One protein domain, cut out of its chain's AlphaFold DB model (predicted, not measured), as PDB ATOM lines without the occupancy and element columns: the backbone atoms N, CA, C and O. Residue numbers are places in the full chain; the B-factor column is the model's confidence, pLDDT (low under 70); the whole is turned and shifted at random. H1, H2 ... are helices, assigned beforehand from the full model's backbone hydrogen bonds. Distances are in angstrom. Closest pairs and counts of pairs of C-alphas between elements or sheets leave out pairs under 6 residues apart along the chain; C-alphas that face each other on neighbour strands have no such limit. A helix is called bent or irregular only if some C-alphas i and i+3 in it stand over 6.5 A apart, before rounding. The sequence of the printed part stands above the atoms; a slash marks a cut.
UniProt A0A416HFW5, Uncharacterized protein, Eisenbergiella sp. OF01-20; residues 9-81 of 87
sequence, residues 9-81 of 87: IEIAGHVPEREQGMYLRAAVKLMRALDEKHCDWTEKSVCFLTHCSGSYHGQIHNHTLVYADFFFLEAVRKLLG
ATOM      1  N   ILE A   9     -41.986  50.847 123.014       92.81
ATOM      2  CA  ILE A   9     -42.645  50.664 124.318       92.81
ATOM      3  C   ILE A   9     -41.845  49.688 125.198       92.81
ATOM      4  O   ILE A   9     -41.701  49.932 126.390       92.81
ATOM      5  N   GLU A  10     -41.260  48.640 124.611       89.88
ATOM      6  CA  GLU A  10     -40.438  47.670 125.347       89.88
ATOM      7  C   GLU A  10     -39.109  48.275 125.801       89.88
ATOM      8  O   GLU A  10     -38.706  48.122 126.955       89.88
ATOM      9  N   ILE A  11     -38.456  49.031 124.907       93.19
ATOM     10  CA  ILE A  11     -37.219  49.746 125.237       93.19
ATOM     11  C   ILE A  11     -37.470  50.681 126.423       93.19
ATOM     12  O   ILE A  11     -36.655  50.727 127.340       93.19
ATOM     13  N   ALA A  12     -38.620  51.360 126.466       93.94
ATOM     14  CA  ALA A  12     -38.981  52.202 127.601       93.94
ATOM     15  C   ALA A  12     -39.029  51.441 128.941       93.94
ATOM     16  O   ALA A  12     -38.735  52.040 129.967       93.94
ATOM     17  N   GLY A  13     -39.355  50.146 128.953       90.12
ATOM     18  CA  GLY A  13     -39.332  49.315 130.163       90.12
ATOM     19  C   GLY A  13     -37.934  48.853 130.594       90.12
ATOM     20  O   GLY A  13     -37.758  48.442 131.738       90.12
ATOM     21  N   HIS A  14     -36.942  48.930 129.700       93.25
ATOM     22  CA  HIS A  14     -35.596  48.373 129.897       93.25
ATOM     23  C   HIS A  14     -34.491  49.431 130.037       93.25
ATOM     24  O   HIS A  14     -33.337  49.087 130.301       93.25
ATOM     25  N   VAL A  15     -34.814  50.715 129.873       95.19
ATOM     26  CA  VAL A  15     -33.863  51.831 130.020       95.19
ATOM     27  C   VAL A  15     -34.029  52.547 131.368       95.19
ATOM     28  O   VAL A  15     -35.099  52.462 131.984       95.19
ATOM     29  N   PRO A  16     -33.003  53.288 131.839       96.31
ATOM     30  CA  PRO A  16     -33.116  54.111 133.041       96.31
ATOM     31  C   PRO A  16     -34.276  55.106 132.947       96.31
ATOM     32  O   PRO A  16     -34.559  55.625 131.866       96.31
ATOM     33  N   GLU A  17     -34.891  55.439 134.086       95.25
ATOM     34  CA  GLU A  17     -36.083  56.306 134.195       95.25
ATOM     35  C   GLU A  17     -35.999  57.579 133.333       95.25
ATOM     36  O   GLU A  17     -36.946  57.953 132.638       95.25
ATOM     37  N   ARG A  18     -34.815  58.200 133.299       96.06
ATOM     38  CA  ARG A  18     -34.540  59.423 132.536       96.06
ATOM     39  C   ARG A  18     -34.787  59.285 131.027       96.06
ATOM     40  O   ARG A  18     -35.110  60.275 130.372       96.06
ATOM     41  N   GLU A  19     -34.632  58.088 130.475       95.75
ATOM     42  CA  GLU A  19     -34.754  57.808 129.043       95.75
ATOM     43  C   GLU A  19     -36.117  57.217 128.661       95.75
ATOM     44  O   GLU A  19     -36.551  57.374 127.521       95.75
ATOM     45  N   GLN A  20     -36.847  56.608 129.600       95.81
ATOM     46  CA  GLN A  20     -38.107  55.898 129.323       95.81
ATOM     47  C   GLN A  20     -39.130  56.783 128.603       95.81
ATOM     48  O   GLN A  20     -39.701  56.412 127.572       95.81
ATOM     49  N   GLY A  21     -39.309  58.013 129.097       96.31
ATOM     50  CA  GLY A  21     -40.255  58.964 128.522       96.31
ATOM     51  C   GLY A  21     -39.937  59.341 127.071       96.31
ATOM     52  O   GLY A  21     -40.850  59.666 126.314       96.31
ATOM     53  N   MET A  22     -38.667  59.294 126.653       97.50
ATOM     54  CA  MET A  22     -38.275  59.555 125.265       97.50
ATOM     55  C   MET A  22     -38.866  58.504 124.323       97.50
ATOM     56  O   MET A  22     -39.503  58.862 123.330       97.50
ATOM     57  N   TYR A  23     -38.710  57.225 124.664       96.75
ATOM     58  CA  TYR A  23     -39.207  56.116 123.858       96.75
ATOM     59  C   TYR A  23     -40.736  56.051 123.847       96.75
ATOM     60  O   TYR A  23     -41.324  55.899 122.778       96.75
ATOM     61  N   LEU A  24     -41.395  56.275 124.993       95.56
ATOM     62  CA  LEU A  24     -42.863  56.319 125.054       95.56
ATOM     63  C   LEU A  24     -43.442  57.444 124.191       95.56
ATOM     64  O   LEU A  24     -44.384  57.221 123.432       95.56
ATOM     65  N   ARG A  25     -42.860  58.651 124.241       97.50
ATOM     66  CA  ARG A  25     -43.304  59.764 123.385       97.50
ATOM     67  C   ARG A  25     -43.111  59.456 121.904       97.50
ATOM     68  O   ARG A  25     -43.990  59.773 121.104       97.50
ATOM     69  N   ALA A  26     -41.991  58.836 121.535       97.56
ATOM     70  CA  ALA A  26     -41.741  58.412 120.163       97.56
ATOM     71  C   ALA A  26     -42.748  57.340 119.704       97.56
ATOM     72  O   ALA A  26     -43.295  57.461 118.609       97.56
ATOM     73  N   ALA A  27     -43.055  56.358 120.559       96.12
ATOM     74  CA  ALA A  27     -44.054  55.326 120.289       96.12
ATOM     75  C   ALA A  27     -45.437  55.937 120.038       96.12
ATOM     76  O   ALA A  27     -46.049  55.680 119.006       96.12
ATOM     77  N   VAL A  28     -45.902  56.818 120.931       96.69
ATOM     78  CA  VAL A  28     -47.202  57.491 120.785       96.69
ATOM     79  C   VAL A  28     -47.245  58.350 119.521       96.69
ATOM     80  O   VAL A  28     -48.255  58.357 118.819       96.69
ATOM     81  N   LYS A  29     -46.153  59.052 119.193       97.88
ATOM     82  CA  LYS A  29     -46.061  59.849 117.961       97.88
ATOM     83  C   LYS A  29     -46.194  58.980 116.709       97.88
ATOM     84  O   LYS A  29     -46.898  59.375 115.785       97.88
ATOM     85  N   LEU A  30     -45.540  57.818 116.685       96.56
ATOM     86  CA  LEU A  30     -45.657  56.859 115.587       96.56
ATOM     87  C   LEU A  30     -47.087  56.320 115.474       96.56
ATOM     88  O   LEU A  30     -47.666  56.383 114.396       96.56
ATOM     89  N   MET A  31     -47.672  55.859 116.583       96.50
ATOM     90  CA  MET A  31     -49.025  55.293 116.592       96.50
ATOM     91  C   MET A  31     -50.071  56.289 116.089       96.50
ATOM     92  O   MET A  31     -50.896  55.928 115.259       96.50
ATOM     93  N   ARG A  32     -49.994  57.555 116.520       97.25
ATOM     94  CA  ARG A  32     -50.877  58.618 116.012       97.25
ATOM     95  C   ARG A  32     -50.688  58.868 114.521       97.25
ATOM     96  O   ARG A  32     -51.663  58.984 113.799       97.25
ATOM     97  N   ALA A  33     -49.444  58.912 114.045       97.62
ATOM     98  CA  ALA A  33     -49.179  59.112 112.624       97.62
ATOM     99  C   ALA A  33     -49.719  57.960 111.759       97.62
ATOM    100  O   ALA A  33     -50.196  58.211 110.655       97.62
ATOM    101  N   LEU A  34     -49.643  56.718 112.250       96.44
ATOM    102  CA  LEU A  34     -50.224  55.556 111.578       96.44
ATOM    103  C   LEU A  34     -51.753  55.630 111.565       96.44
ATOM    104  O   LEU A  34     -52.338  55.521 110.494       96.44
ATOM    105  N   ASP A  35     -52.376  55.887 112.716       96.44
ATOM    106  CA  ASP A  35     -53.832  56.025 112.839       96.44
ATOM    107  C   ASP A  35     -54.390  57.120 111.916       96.44
ATOM    108  O   ASP A  35     -55.316  56.887 111.147       96.44
ATOM    109  N   GLU A  36     -53.765  58.299 111.917       96.81
ATOM    110  CA  GLU A  36     -54.237  59.463 111.161       96.81
ATOM    111  C   GLU A  36     -54.025  59.346 109.645       96.81
ATOM    112  O   GLU A  36     -54.753  59.977 108.877       96.81
ATOM    113  N   LYS A  37     -52.993  58.621 109.193       95.94
ATOM    114  CA  LYS A  37     -52.543  58.677 107.786       95.94
ATOM    115  C   LYS A  37     -52.554  57.345 107.056       95.94
ATOM    116  O   LYS A  37     -52.508  57.337 105.827       95.94
ATOM    117  N   HIS A  38     -52.548  56.238 107.787       94.31
ATOM    118  CA  HIS A  38     -52.302  54.915 107.226       94.31
ATOM    119  C   HIS A  38     -53.310  53.860 107.688       94.31
ATOM    120  O   HIS A  38     -53.247  52.747 107.174       94.31
ATOM    121  N   CYS A  39     -54.266  54.182 108.560       95.19
ATOM    122  CA  CYS A  39     -55.384  53.296 108.873       95.19
ATOM    123  C   CYS A  39     -56.614  53.608 108.002       95.19
ATOM    124  O   CYS A  39     -57.074  54.747 107.941       95.19
ATOM    125  N   ASP A  40     -57.167  52.587 107.349       94.12
ATOM    126  CA  ASP A  40     -58.507  52.600 106.762       94.12
ATOM    127  C   ASP A  40     -59.458  51.857 107.707       94.12
ATOM    128  O   ASP A  40     -59.412  50.634 107.829       94.12
ATOM    129  N   TRP A  41     -60.313  52.613 108.394       93.44
ATOM    130  CA  TRP A  41     -61.291  52.087 109.351       93.44
ATOM    131  C   TRP A  41     -62.629  51.687 108.707       93.44
ATOM    132  O   TRP A  41     -63.609  51.447 109.412       93.44
ATOM    133  N   THR A  42     -62.714  51.653 107.375       93.69
ATOM    134  CA  THR A  42     -63.915  51.190 106.672       93.69
ATOM    135  C   THR A  42     -63.969  49.665 106.583       93.69
ATOM    136  O   THR A  42     -62.953  48.980 106.590       93.69
ATOM    137  N   GLU A  43     -65.164  49.109 106.395       89.88
ATOM    138  CA  GLU A  43     -65.370  47.659 106.226       89.88
ATOM    139  C   GLU A  43     -64.966  47.138 104.827       89.88
ATOM    140  O   GLU A  43     -65.324  46.030 104.433       89.88
ATOM    141  N   LYS A  44     -64.242  47.940 104.034       89.25
ATOM    142  CA  LYS A  44     -63.855  47.593 102.655       89.25
ATOM    143  C   LYS A  44     -62.695  46.604 102.586       89.25
ATOM    144  O   LYS A  44     -62.528  45.939 101.565       89.25
ATOM    145  N   SER A  45     -61.879  46.544 103.634       85.25
ATOM    146  CA  SER A  45     -60.691  45.701 103.725       85.25
ATOM    147  C   SER A  45     -60.721  44.906 105.024       85.25
ATOM    148  O   SER A  45     -61.191  45.385 106.050       85.25
ATOM    149  N   VAL A  46     -60.182  43.686 104.982       84.69
ATOM    150  CA  VAL A  46     -59.964  42.866 106.184       84.69
ATOM    151  C   VAL A  46     -58.818  43.391 107.047       84.69
ATOM    152  O   VAL A  46     -58.778  43.093 108.236       84.69
ATOM    153  N   CYS A  47     -57.898  44.150 106.448       92.44
ATOM    154  CA  CYS A  47     -56.806  44.800 107.156       92.44
ATOM    155  C   CYS A  47     -56.997  46.310 107.171       92.44
ATOM    156  O   CYS A  47     -57.285  46.890 106.118       92.44
ATOM    157  N   PHE A  48     -56.776  46.934 108.324       94.50
ATOM    158  CA  PHE A  48     -56.926  48.377 108.481       94.50
ATOM    159  C   PHE A  48     -55.622  49.128 108.206       94.50
ATOM    160  O   PHE A  48     -55.681  50.250 107.715       94.50
ATOM    161  N   LEU A  49     -54.438  48.552 108.457       94.12
ATOM    162  CA  LEU A  49     -53.179  49.247 108.203       94.12
ATOM    163  C   LEU A  49     -52.770  49.114 106.730       94.12
ATOM    164  O   LEU A  49     -52.506  48.035 106.196       94.12
ATOM    165  N   THR A  50     -52.720  50.258 106.063       93.44
ATOM    166  CA  THR A  50     -52.471  50.406 104.627       93.44
ATOM    167  C   THR A  50     -51.033  50.842 104.349       93.44
ATOM    168  O   THR A  50     -50.235  51.040 105.265       93.44
ATOM    169  N   HIS A  51     -50.680  50.999 103.068       92.31
ATOM    170  CA  HIS A  51     -49.371  51.508 102.637       92.31
ATOM    171  C   HIS A  51     -48.169  50.693 103.152       92.31
ATOM    172  O   HIS A  51     -47.061  51.211 103.291       92.31
ATOM    173  N   CYS A  52     -48.362  49.400 103.411       90.81
ATOM    174  CA  CYS A  52     -47.290  48.503 103.814       90.81
ATOM    175  C   CYS A  52     -46.573  47.924 102.580       90.81
ATOM    176  O   CYS A  52     -47.061  47.973 101.449       90.81
ATOM    177  N   SER A  53     -45.370  47.387 102.781       90.38
ATOM    178  CA  SER A  53     -44.592  46.740 101.720       90.38
ATOM    179  C   SER A  53     -43.931  45.474 102.251       90.38
ATOM    180  O   SER A  53     -43.082  45.552 103.134       90.38
ATOM    181  N   GLY A  54     -44.291  44.312 101.700       87.25
ATOM    182  CA  GLY A  54     -43.685  43.031 102.077       87.25
ATOM    183  C   GLY A  54     -42.224  42.864 101.635       87.25
ATOM    184  O   GLY A  54     -41.484  42.089 102.231       87.25
ATOM    185  N   SER A  55     -41.776  43.591 100.606       88.81
ATOM    186  CA  SER A  55     -40.362  43.648 100.214       88.81
ATOM    187  C   SER A  55     -40.036  44.950  99.484       88.81
ATOM    188  O   SER A  55     -40.871  45.489  98.758       88.81
ATOM    189  N   TYR A  56     -38.812  45.454  99.664       84.44
ATOM    190  CA  TYR A  56     -38.372  46.708  99.040       84.44
ATOM    191  C   TYR A  56     -38.197  46.596  97.515       84.44
ATOM    192  O   TYR A  56     -38.434  47.561  96.803       84.44
ATOM    193  N   HIS A  57     -37.824  45.420  97.006       92.06
ATOM    194  CA  HIS A  57     -37.641  45.170  95.568       92.06
ATOM    195  C   HIS A  57     -38.853  44.498  94.899       92.06
ATOM    196  O   HIS A  57     -38.775  44.094  93.740       92.06
ATOM    197  N   GLY A  58     -39.952  44.313  95.634       84.69
ATOM    198  CA  GLY A  58     -41.163  43.699  95.101       84.69
ATOM    199  C   GLY A  58     -41.868  44.619  94.109       84.69
ATOM    200  O   GLY A  58     -41.866  45.826  94.276       84.69
ATOM    201  N   GLN A  59     -42.526  44.053  93.100       81.06
ATOM    202  CA  GLN A  59     -43.282  44.840  92.111       81.06
ATOM    203  C   GLN A  59     -44.558  45.475  92.694       81.06
ATOM    204  O   GLN A  59     -45.114  46.405  92.116       81.06
ATOM    205  N   ILE A  60     -45.045  44.957  93.827       79.81
ATOM    206  CA  ILE A  60     -46.254  45.432  94.502       79.81
ATOM    207  C   ILE A  60     -45.843  46.138  95.790       79.81
ATOM    208  O   ILE A  60     -45.390  45.507  96.748       79.81
ATOM    209  N   HIS A  61     -46.068  47.446  95.823       78.44
ATOM    210  CA  HIS A  61     -45.904  48.293  97.000       78.44
ATOM    211  C   HIS A  61     -47.262  48.774  97.509       78.44
ATOM    212  O   HIS A  61     -48.267  48.674  96.808       78.44
ATOM    213  N   ASN A  62     -47.275  49.319  98.723       82.62
ATOM    214  CA  ASN A  62     -48.447  49.937  99.343       82.62
ATOM    215  C   ASN A  62     -49.669  49.006  99.474       82.62
ATOM    216  O   ASN A  62     -50.803  49.437  99.283       82.62
ATOM    217  N   HIS A  63     -49.445  47.736  99.812       83.44
ATOM    218  CA  HIS A  63     -50.508  46.779 100.138       83.44
ATOM    219  C   HIS A  63     -50.678  46.641 101.655       83.44
ATOM    220  O   HIS A  63     -49.906  47.200 102.427       83.44
ATOM    221  N   THR A  64     -51.706  45.924 102.097       89.56
ATOM    222  CA  THR A  64     -51.933  45.630 103.517       89.56
ATOM    223  C   THR A  64     -51.144  44.396 103.953       89.56
ATOM    224  O   THR A  64     -50.844  43.515 103.146       89.56
ATOM    225  N   LEU A  65     -50.789  44.319 105.238       90.56
ATOM    226  CA  LEU A  65     -50.085  43.174 105.819       90.56
ATOM    227  C   LEU A  65     -50.760  42.793 107.135       90.56
ATOM    228  O   LEU A  65     -50.759  43.577 108.076       90.56
ATOM    229  N   VAL A  66     -51.284  41.569 107.226       91.12
ATOM    230  CA  VAL A  66     -52.035  41.089 108.407       91.12
ATOM    231  C   VAL A  66     -51.220  41.208 109.700       91.12
ATOM    232  O   VAL A  66     -51.750  41.559 110.750       91.12
ATOM    233  N   TYR A  67     -49.911  40.950 109.638       90.38
ATOM    234  CA  TYR A  67     -49.047  41.075 110.812       90.38
ATOM    235  C   TYR A  67     -48.834  42.535 111.243       90.38
ATOM    236  O   TYR A  67     -48.517  42.788 112.401       90.38
ATOM    237  N   ALA A  68     -49.002  43.499 110.338       92.44
ATOM    238  CA  ALA A  68     -48.856  44.909 110.665       92.44
ATOM    239  C   ALA A  68     -50.036  45.391 111.529       92.44
ATOM    240  O   ALA A  68     -49.815  46.048 112.546       92.44
ATOM    241  N   ASP A  69     -51.260  44.960 111.210       93.06
ATOM    242  CA  ASP A  69     -52.454  45.169 112.043       93.06
ATOM    243  C   ASP A  69     -52.300  44.542 113.432       93.06
ATOM    244  O   ASP A  69     -52.658  45.151 114.444       93.06
ATOM    245  N   PHE A  70     -51.729  43.333 113.486       91.62
ATOM    246  CA  PHE A  70     -51.429  42.656 114.744       91.62
ATOM    247  C   PHE A  70     -50.519  43.514 115.638       91.62
ATOM    248  O   PHE A  70     -50.893  43.809 116.775       91.62
ATOM    249  N   PHE A  71     -49.370  43.971 115.125       91.31
ATOM    250  CA  PHE A  71     -48.433  44.790 115.905       91.31
ATOM    251  C   PHE A  71     -49.012  46.157 116.277       91.31
ATOM    252  O   PHE A  71     -48.727  46.673 117.358       91.31
ATOM    253  N   PHE A  72     -49.854  46.743 115.420       93.62
ATOM    254  CA  PHE A  72     -50.563  47.974 115.756       93.62
ATOM    255  C   PHE A  72     -51.477  47.761 116.970       93.62
ATOM    256  O   PHE A  72     -51.409  48.513 117.944       93.62
ATOM    257  N   LEU A  73     -52.305  46.712 116.952       92.00
ATOM    258  CA  LEU A  73     -53.220  46.418 118.053       92.00
ATOM    259  C   LEU A  73     -52.468  46.048 119.337       92.00
ATOM    260  O   LEU A  73     -52.841  46.496 120.422       92.00
ATOM    261  N   GLU A  74     -51.394  45.270 119.230       90.69
ATOM    262  CA  GLU A  74     -50.526  44.938 120.358       90.69
ATOM    263  C   GLU A  74     -49.913  46.194 120.992       90.69
ATOM    264  O   GLU A  74     -49.964  46.356 122.214       90.69
ATOM    265  N   ALA A  75     -49.413  47.132 120.182       91.62
ATOM    266  CA  ALA A  75     -48.884  48.401 120.671       91.62
ATOM    267  C   ALA A  75     -49.953  49.234 121.402       91.62
ATOM    268  O   ALA A  75     -49.680  49.757 122.485       91.62
ATOM    269  N   VAL A  76     -51.183  49.314 120.875       92.31
ATOM    270  CA  VAL A  76     -52.306  49.971 121.574       92.31
ATOM    271  C   VAL A  76     -52.587  49.290 122.914       92.31
ATOM    272  O   VAL A  76     -52.755  49.961 123.931       92.31
ATOM    273  N   ARG A  77     -52.604  47.955 122.951       90.25
ATOM    274  CA  ARG A  77     -52.850  47.193 124.181       90.25
ATOM    275  C   ARG A  77     -51.768  47.403 125.238       90.25
ATOM    276  O   ARG A  77     -52.123  47.602 126.399       90.25
ATOM    277  N   LYS A  78     -50.493  47.432 124.840       88.38
ATOM    278  CA  LYS A  78     -49.369  47.759 125.733       88.38
ATOM    279  C   LYS A  78     -49.507  49.171 126.310       88.38
ATOM    280  O   LYS A  78     -49.361  49.359 127.513       88.38
ATOM    281  N   LEU A  79     -49.879  50.164 125.493       89.62
ATOM    282  CA  LEU A  79     -50.131  51.533 125.978       89.62
ATOM    283  C   LEU A  79     -51.296  51.614 126.978       89.62
ATOM    284  O   LEU A  79     -51.301  52.489 127.841       89.62
ATOM    285  N   LEU A  80     -52.269  50.706 126.881       90.06
ATOM    286  CA  LEU A  80     -53.388  50.590 127.820       90.06
ATOM    287  C   LEU A  80     -53.061  49.752 129.071       90.06
ATOM    288  O   LEU A  80     -53.954  49.540 129.892       90.06
ATOM    289  N   GLY A  81     -51.834  49.236 129.207       86.25
ATOM    290  CA  GLY A  81     -51.447  48.315 130.283       86.25
ATOM    291  C   GLY A  81     -52.180  46.968 130.229       86.25
ATOM    292  O   GLY A  81     -52.309  46.287 131.243       86.25
TER     293      GLY A  81
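Overview. This is residues 9 to 81 of the 87 residues of an uncharacterized protein of Eisenbergiella sp. OF01-20 (UniProt A0A416HFW5). One long helix, H2, makes a slanting bar, with the short H1 folded back over its first end and H3 returning over the same side of it from its other end, crossing it at a slant. Beyond the last residues of H2 and the first of H3, the long link of residues 39 to 65 opens into two wide loops, one round residue 43 and one round residue 57, which spread to opposite sides. The printed part has 73 residues, with three named helices in the order H1, H2, H3 and no named strand; the class is all helix. The whole is loose, with a radius of gyration of the C-alphas of 14.5 A, and the C-alphas span 43 by 30 by 18 A.

Along the chain. H1 is residues 9 to 14, a short helix whose first C-alpha, that of Ile 9, is at (-42.645, 50.664, 124.318). H2 follows as residues 17 to 38, 31.5 A from first to last C-alpha, beginning with C-alpha 17 at (-36.083, 56.306, 134.195). H2 is irregular, but only just: C-alphas 18 and 21 are 7.0 A apart. H3 is residues 66 to 79, 20.5 A from first to last C-alpha, and ends with C-alpha 79 at (-50.131, 51.533, 125.978).

Arrangement. H1 and H2 form a helical hairpin and touch, H2 with residues 19 to 27 alone. Their closest C-alphas, those of Ala 12 and Gln 20, are 4.2 A apart. They run opposite ways at a shallow tilt of 11 degrees. H2 and H3 are close but not clearly touching, and their closest C-alphas, those of Met 31 and Phe 72, are 7.5 A apart. They run opposite ways at a steep tilt of 45 degrees. H1 and H3 only just touch, with 3 pairs of C-alphas within 8 A, H3 with residues 75 to 79 alone. The closest are those of Ile 9 and Lys 78, 7.5 A apart, and the two helices run the same way at a steep tilt of 55 degrees. In H1 and H3 every O i to N i+4 pair is within hydrogen-bond range; in H2, 15 of 18 are.

Size, cuts and confidence. The two C-alphas farthest apart, those of Glu 17 and Gln 59, are 44.2 A apart, while the first and last printed C-alphas, those of Ile 9 and Gly 81, are 10.9 A apart. The printed part has no cut. The link from H1 to H2 is tight, with 2 residues. The link from H2 to H3 is long, with 27 residues, whose C-alphas lie 8 to 23 A from the mean of the C-alphas. The mean pLDDT of the printed part is 92.0, and no printed residue is under 70.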